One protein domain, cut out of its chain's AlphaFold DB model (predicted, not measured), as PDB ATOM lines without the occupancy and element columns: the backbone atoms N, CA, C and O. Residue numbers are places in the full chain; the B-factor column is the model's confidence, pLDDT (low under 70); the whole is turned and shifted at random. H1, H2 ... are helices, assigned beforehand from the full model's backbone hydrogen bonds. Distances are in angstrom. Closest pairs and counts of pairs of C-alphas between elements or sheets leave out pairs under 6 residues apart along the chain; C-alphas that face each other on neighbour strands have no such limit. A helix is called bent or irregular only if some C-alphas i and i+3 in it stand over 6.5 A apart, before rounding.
ATOM      1  N   ALA A   2     172.451 188.295 141.344       77.75
ATOM      2  CA  ALA A   2     171.077 188.579 140.888       77.75
ATOM      3  C   ALA A   2     170.918 189.856 140.028       77.75
ATOM      4  O   ALA A   2     170.259 189.812 138.996       77.75
ATOM      5  N   ALA A   3     171.583 190.962 140.384       80.81
ATOM      6  CA  ALA A   3     171.508 192.214 139.618       80.81
ATOM      7  C   ALA A   3     171.997 192.080 138.159       80.81
ATOM      8  O   ALA A   3     171.412 192.671 137.259       80.81
ATOM      9  N   SER A   4     173.026 191.261 137.906       84.81
ATOM     10  CA  SER A   4     173.522 191.010 136.544       84.81
ATOM     11  C   SER A   4     172.512 190.223 135.715       84.81
ATOM     12  O   SER A   4     172.299 190.546 134.552       84.81
ATOM     13  N   HIS A   5     171.873 189.210 136.310       87.06
ATOM     14  CA  HIS A   5     170.827 188.445 135.633       87.06
ATOM     15  C   HIS A   5     169.619 189.324 135.310       87.06
ATOM     16  O   HIS A   5     169.157 189.309 134.176       87.06
ATOM     17  N   VAL A   6     169.165 190.147 136.263       91.25
ATOM     18  CA  VAL A   6     168.066 191.100 136.036       91.25
ATOM     19  C   VAL A   6     168.399 192.051 134.889       91.25
ATOM     20  O   VAL A   6     167.569 192.233 134.007       91.25
ATOM     21  N   ASN A   7     169.613 192.607 134.848       92.62
ATOM     22  CA  ASN A   7     170.019 193.513 133.772       92.62
ATOM     23  C   ASN A   7     170.028 192.832 132.397       92.62
ATOM     24  O   ASN A   7     169.526 193.407 131.436       92.62
ATOM     25  N   ILE A   8     170.563 191.609 132.301       91.62
ATOM     26  CA  ILE A   8     170.591 190.854 131.039       91.62
ATOM     27  C   ILE A   8     169.164 190.568 130.563       91.62
ATOM     28  O   ILE A   8     168.833 190.877 129.421       91.62
ATOM     29  N   THR A   9     168.301 190.046 131.437       94.38
ATOM     30  CA  THR A   9     166.909 189.747 131.078       94.38
ATOM     31  C   THR A   9     166.144 191.012 130.686       94.38
ATOM     32  O   THR A   9     165.383 190.988 129.727       94.38
ATOM     33  N   ASN A  10     166.373 192.137 131.371       95.19
ATOM     34  CA  ASN A  10     165.722 193.411 131.054       95.19
ATOM     35  C   ASN A  10     166.165 193.949 129.684       95.19
ATOM     36  O   ASN A  10     165.339 194.440 128.926       95.19
ATOM     37  N   ASN A  11     167.442 193.793 129.320       94.38
ATOM     38  CA  ASN A  11     167.916 194.149 127.980       94.38
ATOM     39  C   ASN A  11     167.254 193.300 126.886       94.38
ATOM     40  O   ASN A  11     166.874 193.847 125.857       94.38
ATOM     41  N   ILE A  12     167.085 191.994 127.122       93.81
ATOM     42  CA  ILE A  12     166.381 191.106 126.186       93.81
ATOM     43  C   ILE A  12     164.917 191.538 126.054       93.81
ATOM     44  O   ILE A  12     164.437 191.727 124.946       93.81
ATOM     45  N   LEU A  13     164.214 191.769 127.168       95.94
ATOM     46  CA  LEU A  13     162.815 192.216 127.135       95.94
ATOM     47  C   LEU A  13     162.649 193.519 126.343       95.94
ATOM     48  O   LEU A  13     161.796 193.599 125.464       95.94
ATOM     49  N   ARG A  14     163.523 194.503 126.578       96.12
ATOM     50  CA  ARG A  14     163.513 195.765 125.827       96.12
ATOM     51  C   ARG A  14     163.792 195.572 124.340       96.12
ATOM     52  O   ARG A  14     163.218 196.295 123.533       96.12
ATOM     53  N   SER A  15     164.660 194.632 123.951       94.62
ATOM     54  CA  SER A  15     164.919 194.380 122.526       94.62
ATOM     55  C   SER A  15     163.685 193.821 121.816       94.62
ATOM     56  O   SER A  15     163.431 194.206 120.676       94.62
ATOM     57  N   TYR A  16     162.896 192.976 122.489       95.56
ATOM     58  CA  TYR A  16     161.609 192.506 121.971       95.56
ATOM     59  C   TYR A  16     160.580 193.637 121.894       95.56
ATOM     60  O   TYR A  16     159.967 193.822 120.850       95.56
ATOM     61  N   GLU A  17     160.447 194.460 122.939       97.19
ATOM     62  CA  GLU A  17     159.529 195.610 122.926       97.19
ATOM     63  C   GLU A  17     159.849 196.600 121.791       97.19
ATOM     64  O   GLU A  17     158.950 197.094 121.101       97.19
ATOM     65  N   HIS A  18     161.135 196.884 121.564       96.44
ATOM     66  CA  HIS A  18     161.569 197.739 120.460       96.44
ATOM     67  C   HIS A  18     161.283 197.124 119.093       96.44
ATOM     68  O   HIS A  18     160.901 197.847 118.175       96.44
ATOM     69  N   TRP A  19     161.433 195.810 118.960       96.25
ATOM     70  CA  TRP A  19     161.157 195.105 117.716       96.25
ATOM     71  C   TRP A  19     159.672 195.083 117.378       96.25
ATOM     72  O   TRP A  19     159.307 195.472 116.275       96.25
ATOM     73  N   ASP A  20     158.809 194.770 118.344       96.62
ATOM     74  CA  ASP A  20     157.354 194.843 118.170       96.62
ATOM     75  C   ASP A  20     156.902 196.257 117.779       96.62
ATOM     76  O   ASP A  20     155.964 196.445 117.001       96.62
ATOM     77  N   THR A  21     157.555 197.279 118.337       97.12
ATOM     78  CA  THR A  21     157.291 198.676 117.973       97.12
ATOM     79  C   THR A  21     157.713 198.958 116.532       97.12
ATOM     80  O   THR A  21     156.960 199.595 115.795       97.12
ATOM     81  N   ALA A  22     158.884 198.469 116.115       95.88
ATOM     82  CA  ALA A  22     159.370 198.617 114.748       95.88
ATOM     83  C   ALA A  22     158.460 197.906 113.734       95.88
ATOM     84  O   ALA A  22     158.102 198.522 112.734       95.88
ATOM     85  N   GLU A  23     158.017 196.674 114.009       95.06
ATOM     86  CA  GLU A  23     157.089 195.934 113.139       95.06
ATOM     87  C   GLU A  23     155.767 196.683 112.947       95.06
ATOM     88  O   GLU A  23     155.279 196.806 111.825       95.06
ATOM     89  N   LYS A  24     155.207 197.248 114.026       96.88
ATOM     90  CA  LYS A  24     153.982 198.055 113.943       96.88
ATOM     91  C   LYS A  24     154.172 199.290 113.069       96.88
ATOM     92  O   LYS A  24     153.342 199.529 112.198       96.88
ATOM     93  N   LEU A  25     155.252 200.045 113.269       96.38
ATOM     94  CA  LEU A  25     155.543 201.241 112.470       96.38
ATOM     95  C   LEU A  25     155.825 200.897 111.001       96.38
ATOM     96  O   LEU A  25     155.405 201.629 110.112       96.38
ATOM     97  N   ALA A  26     156.480 199.765 110.732       95.06
ATOM     98  CA  ALA A  26     156.772 199.321 109.373       95.06
ATOM     99  C   ALA A  26     155.501 199.086 108.540       95.06
ATOM    100  O   ALA A  26     155.538 199.261 107.323       95.06
ATOM    101  N   THR A  27     154.360 198.767 109.169       95.19
ATOM    102  CA  THR A  27     153.080 198.625 108.453       95.19
ATOM    103  C   THR A  27     152.615 199.913 107.765       95.19
ATOM    104  O   THR A  27     151.941 199.840 106.741       95.19
ATOM    105  N   GLU A  28     153.020 201.090 108.256       96.44
ATOM    106  CA  GLU A  28     152.706 202.384 107.631       96.44
ATOM    107  C   GLU A  28     153.539 202.645 106.363       96.44
ATOM    108  O   GLU A  28     153.246 203.554 105.591       96.44
ATOM    109  N   SER A  29     154.595 201.862 106.133       94.94
ATOM    110  CA  SER A  29     155.526 201.993 105.003       94.94
ATOM    111  C   SER A  29     155.885 200.619 104.431       94.94
ATOM    112  O   SER A  29     157.038 200.337 104.111       94.94
ATOM    113  N   GLN A  30     154.880 199.745 104.333       95.31
ATOM    114  CA  GLN A  30     155.068 198.324 104.043       95.31
ATOM    115  C   GLN A  30     155.789 198.071 102.712       95.31
ATOM    116  O   GLN A  30     156.646 197.197 102.656       95.31
ATOM    117  N   GLU A  31     155.483 198.837 101.663       97.06
ATOM    118  CA  GLU A  31     156.121 198.699 100.343       97.06
ATOM    119  C   GLU A  31     157.637 198.936 100.420       97.06
ATOM    120  O   GLU A  31     158.415 198.084  99.998       97.06
ATOM    121  N   PHE A  32     158.061 200.022 101.078       97.56
ATOM    122  CA  PHE A  32     159.476 200.343 101.283       97.56
ATOM    123  C   PHE A  32     160.228 199.202 101.983       97.56
ATOM    124  O   PHE A  32     161.290 198.773 101.531       97.56
ATOM    125  N   PHE A  33     159.678 198.688 103.087       97.94
ATOM    126  CA  PHE A  33     160.336 197.625 103.848       97.94
ATOM    127  C   PHE A  33     160.298 196.273 103.123       97.94
ATOM    128  O   PHE A  33     161.272 195.533 103.194       97.94
ATOM    129  N   GLN A  34     159.243 195.971 102.359       97.69
ATOM    130  CA  GLN A  34     159.181 194.761 101.531       97.69
ATOM    131  C   GLN A  34     160.240 194.755 100.425       97.69
ATOM    132  O   GLN A  34     160.874 193.726 100.181       97.69
ATOM    133  N   GLU A  35     160.457 195.892  99.763       98.31
ATOM    134  CA  GLU A  35     161.528 196.022  98.774       98.31
ATOM    135  C   GLU A  35     162.908 195.894  99.424       98.31
ATOM    136  O   GLU A  35     163.791 195.213  98.891       98.31
ATOM    137  N   LEU A  36     163.087 196.500 100.601       98.25
ATOM    138  CA  LEU A  36     164.342 196.437 101.342       98.25
ATOM    139  C   LEU A  36     164.664 195.004 101.789       98.25
ATOM    140  O   LEU A  36     165.790 194.547 101.590       98.25
ATOM    141  N   ASP A  37     163.674 194.277 102.310       97.94
ATOM    142  CA  ASP A  37     163.786 192.867 102.703       97.94
ATOM    143  C   ASP A  37     164.101 191.963 101.506       97.94
ATOM    144  O   ASP A  37     164.923 191.053 101.612       97.94
ATOM    145  N   SER A  38     163.488 192.230 100.349       98.19
ATOM    146  CA  SER A  38     163.764 191.504  99.104       98.19
ATOM    147  C   SER A  38     165.219 191.676  98.646       98.19
ATOM    148  O   SER A  38     165.834 190.734  98.147       98.19
ATOM    149  N   MET A  39     165.795 192.868  98.841       97.81
ATOM    150  CA  MET A  39     167.168 193.173  98.434       97.81
ATOM    151  C   MET A  39     168.226 192.700  99.440       97.81
ATOM    152  O   MET A  39     169.314 192.287  99.035       97.81
ATOM    153  N   MET A  40     167.940 192.810 100.739       97.81
ATOM    154  CA  MET A  40     168.939 192.674 101.806       97.81
ATOM    155  C   MET A  40     168.787 191.418 102.666       97.81
ATOM    156  O   MET A  40     169.657 191.183 103.504       97.81
ATOM    157  N   GLU A  41     167.730 190.635 102.437       96.12
ATOM    158  CA  GLU A  41     167.157 189.656 103.367       96.12
ATOM    159  C   GLU A  41     166.536 190.323 104.614       96.12
ATOM    160  O   GLU A  41     167.089 191.289 105.154       96.12
ATOM    161  N   PRO A  42     165.375 189.833 105.091       97.12
ATOM    162  CA  PRO A  42     164.711 190.412 106.250       97.12
ATOM    163  C   PRO A  42     165.555 190.227 107.511       97.12
ATOM    164  O   PRO A  42     166.127 189.162 107.766       97.12
ATOM    165  N   LEU A  43     165.598 191.265 108.342       97.75
ATOM    166  CA  LEU A  43     166.253 191.179 109.642       97.75
ATOM    167  C   LEU A  43     165.434 190.330 110.621       97.75
ATOM    168  O   LEU A  43     164.208 190.281 110.579       97.75
ATOM    169  N   SER A  44     166.130 189.728 111.582       95.75
ATOM    170  CA  SER A  44     165.542 189.065 112.744       95.75
ATOM    171  C   SER A  44     166.288 189.455 114.023       95.75
ATOM    172  O   SER A  44     167.403 189.978 113.974       95.75
ATOM    173  N   GLN A  45     165.734 189.102 115.187       92.69
ATOM    174  CA  GLN A  45     166.411 189.239 116.492       92.69
ATOM    175  C   GLN A  45     167.767 188.515 116.571       92.69
ATOM    176  O   GLN A  45     168.573 188.791 117.458       92.69
ATOM    177  N   HIS A  46     168.016 187.571 115.663       94.44
ATOM    178  CA  HIS A  46     169.242 186.782 115.612       94.44
ATOM    179  C   HIS A  46     170.194 187.214 114.495       94.44
ATOM    180  O   HIS A  46     171.277 186.639 114.378       94.44
ATOM    181  N   SER A  47     169.823 188.219 113.695       96.56
ATOM    182  CA  SER A  47     170.705 188.770 112.672       96.56
ATOM    183  C   SER A  47     171.977 189.333 113.301       96.56
ATOM    184  O   SER A  47     171.983 189.934 114.378       96.56
ATOM    185  N   SER A  48     173.088 189.144 112.606       97.44
ATOM    186  CA  SER A  48     174.375 189.699 112.981       97.44
ATOM    187  C   SER A  48     174.376 191.227 112.879       97.44
ATOM    188  O   SER A  48     173.658 191.846 112.092       97.44
ATOM    189  N   MET A  49     175.292 191.860 113.614       97.50
ATOM    190  CA  MET A  49     175.496 193.309 113.527       97.50
ATOM    191  C   MET A  49     175.908 193.761 112.114       97.50
ATOM    192  O   MET A  49     175.625 194.886 111.712       97.50
ATOM    193  N   THR A  50     176.565 192.892 111.338       98.19
ATOM    194  CA  THR A  50     176.960 193.217 109.959       98.19
ATOM    195  C   THR A  50     175.748 193.277 109.032       98.19
ATOM    196  O   THR A  50     175.660 194.205 108.228       98.19
ATOM    197  N   GLU A  51     174.814 192.330 109.156       98.31
ATOM    198  CA  GLU A  51     173.543 192.337 108.414       98.31
ATOM    199  C   GLU A  51     172.719 193.571 108.784       98.31
ATOM    200  O   GLU A  51     172.350 194.335 107.894       98.31
ATOM    201  N   LEU A  52     172.569 193.859 110.084       98.06
ATOM    202  CA  LEU A  52     171.870 195.053 110.571       98.06
ATOM    203  C   LEU A  52     172.442 196.346 109.969       98.06
ATOM    204  O   LEU A  52     171.710 197.179 109.438       98.06
ATOM    205  N   VAL A  53     173.765 196.518 110.017       98.50
ATOM    206  CA  VAL A  53     174.425 197.721 109.489       98.50
ATOM    207  C   VAL A  53     174.239 197.849 107.976       98.50
ATOM    208  O   VAL A  53     174.069 198.963 107.479       98.50
ATOM    209  N   ARG A  54     174.290 196.743 107.227       98.50
ATOM    210  CA  ARG A  54     174.077 196.758 105.772       98.50
ATOM    211  C   ARG A  54     172.634 197.111 105.426       98.50
ATOM    212  O   ARG A  54     172.436 198.004 104.608       98.50
ATOM    213  N   TYR A  55     171.671 196.486 106.096       98.62
ATOM    214  CA  TYR A  55     170.245 196.750 105.929       98.62
ATOM    215  C   TYR A  55     169.918 198.231 106.182       98.62
ATOM    216  O   TYR A  55     169.369 198.913 105.318       98.62
ATOM    217  N   ILE A  56     170.376 198.779 107.317       98.12
ATOM    218  CA  ILE A  56     170.174 200.196 107.666       98.12
ATOM    219  C   ILE A  56     170.834 201.125 106.639       98.12
ATOM    220  O   ILE A  56     170.251 202.139 106.260       98.12
ATOM    221  N   ARG A  57     172.050 200.812 106.171       98.50
ATOM    222  CA  ARG A  57     172.731 201.633 105.155       98.50
ATOM    223  C   ARG A  57     171.966 201.671 103.840       98.50
ATOM    224  O   ARG A  57     171.903 202.741 103.242       98.50
ATOM    225  N   GLN A  58     171.411 200.541 103.409       98.62
ATOM    226  CA  GLN A  58     170.631 200.472 102.179       98.62
ATOM    227  C   GLN A  58     169.338 201.289 102.302       98.62
ATOM    228  O   GLN A  58     169.092 202.152 101.461       98.62
ATOM    229  N   GLY A  59     168.586 201.125 103.395       98.06
ATOM    230  CA  GLY A  59     167.384 201.930 103.641       98.06
ATOM    231  C   GLY A  59     167.685 203.433 103.719       98.06
ATOM    232  O   GLY A  59     167.040 204.241 103.057       98.06
ATOM    233  N   LEU A  60     168.736 203.829 104.448       98.12
ATOM    234  CA  LEU A  60     169.168 205.233 104.511       98.12
ATOM    235  C   LEU A  60     169.627 205.782 103.156       98.12
ATOM    236  O   LEU A  60     169.497 206.980 102.909       98.12
ATOM    237  N   HIS A  61     170.210 204.949 102.295       98.06
ATOM    238  CA  HIS A  61     170.600 205.366 100.955       98.06
ATOM    239  C   HIS A  61     169.373 205.716 100.106       98.06
ATOM    240  O   HIS A  61     169.367 206.784  99.498       98.06
ATOM    241  N   TRP A  62     168.325 204.888 100.130       97.69
ATOM    242  CA  TRP A  62     167.061 205.170  99.440       97.69
ATOM    243  C   TRP A  62     166.396 206.451  99.939       97.69
ATOM    244  O   TRP A  62     166.119 207.339  99.136       97.69
ATOM    245  N   LEU A  63     166.279 206.626 101.259       97.19
ATOM    246  CA  LEU A  63     165.704 207.845 101.844       97.19
ATOM    247  C   LEU A  63     166.452 209.120 101.419       97.19
ATOM    248  O   LEU A  63     165.850 210.176 101.229       97.19
ATOM    249  N   ARG A  64     167.778 209.047 101.246       97.19
ATOM    250  CA  ARG A  64     168.571 210.185 100.750       97.19
ATOM    251  C   ARG A  64     168.316 210.489  99.276       97.19
ATOM    252  O   ARG A  64     168.333 211.664  98.920       97.19
ATOM    253  N   ILE A  65     168.095 209.468  98.444       96.25
ATOM    254  CA  ILE A  65     167.712 209.653  97.034       96.25
ATOM    255  C   ILE A  65     166.360 210.372  96.964       96.25
ATOM    256  O   ILE A  65     166.248 211.391  96.285       96.25
ATOM    257  N   GLU A  66     165.362 209.871  97.695       93.25
ATOM    258  CA  GLU A  66     164.001 210.425  97.712       93.25
ATOM    259  C   GLU A  66     163.967 211.874  98.195       93.25
ATOM    260  O   GLU A  66     163.270 212.712  97.631       93.25
ATOM    261  N   ALA A  67     164.768 212.193  99.210       94.88
ATOM    262  CA  ALA A  67     164.860 213.542  99.745       94.88
ATOM    263  C   ALA A  67     165.784 214.478  98.940       94.88
ATOM    264  O   ALA A  67     166.051 215.593  99.390       94.88
ATOM    265  N   HIS A  68     166.298 214.040  97.783       89.44
ATOM    266  CA  HIS A  68     167.244 214.790  96.946       89.44
ATOM    267  C   HIS A  68     168.493 215.276  97.707       89.44
ATOM    268  O   HIS A  68     168.991 216.377  97.482       89.44
TER     269      HIS A  68
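This is residues 2 to 68 of the 70 residues of the protein "AF-4_C domain-containing protein" of Hucho hucho (huchen) (UniProt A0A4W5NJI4). A long helix, H1, bends sharply into a V with one long arm, H1a, and one short arm, H1b; after a loop, a second helix, H2, crosses the short arm and packs on it with residues 54 to 59. The long arm makes most of the length, and its first residues, 2 to 11, stick out free of the rest. The printed part has 67 residues, with two named helices, H1 then H2, and no named strand; its class is all helix. It is loose, with a radius of gyration of the C-alphas of 14.8 A and spans of 50 by 25 by 22 A.

By its hydrogen bonds H1, residues 2 to 40, was assigned as one helix, but it is bent: C-alphas 28 and 31 are 8.9 A apart. Its arms, H1a, residues 2 to 28, and H1b, residues 31 to 40, run opposite ways at a steep tilt of 60 degrees. They are close but not clearly touching; their closest C-alphas, those of Ala 26 and Phe 33, are 6.8 A apart. H1b touches H2, residues 49 to 66, which meets it with residues 54 to 59 alone; the closest C-alphas, those of Met 40 and Tyr 55, are 5.9 A apart. These two run opposite ways at a steep tilt of 46 degrees. H1a and H2 are apart. In H1b and H2 every O i to N i+4 pair is within hydrogen-bond range; in H1a 22 of 23 are.

H1a begins at C-alpha 2, (171.077, 188.579, 140.888), and is 40.4 A long from first to last C-alpha. H1b measures 14.2 A. H2 measures 26.0 A and ends at C-alpha 66, (164.001, 210.425, 97.712).

The C-alphas of Ala 2 and His 68, the two farthest apart, are 51.3 A apart. The printed part has no cut. The link from H1 to H2, 8 residues, is short. The mean pLDDT of the printed part is 95.5, and no printed residue is under 70.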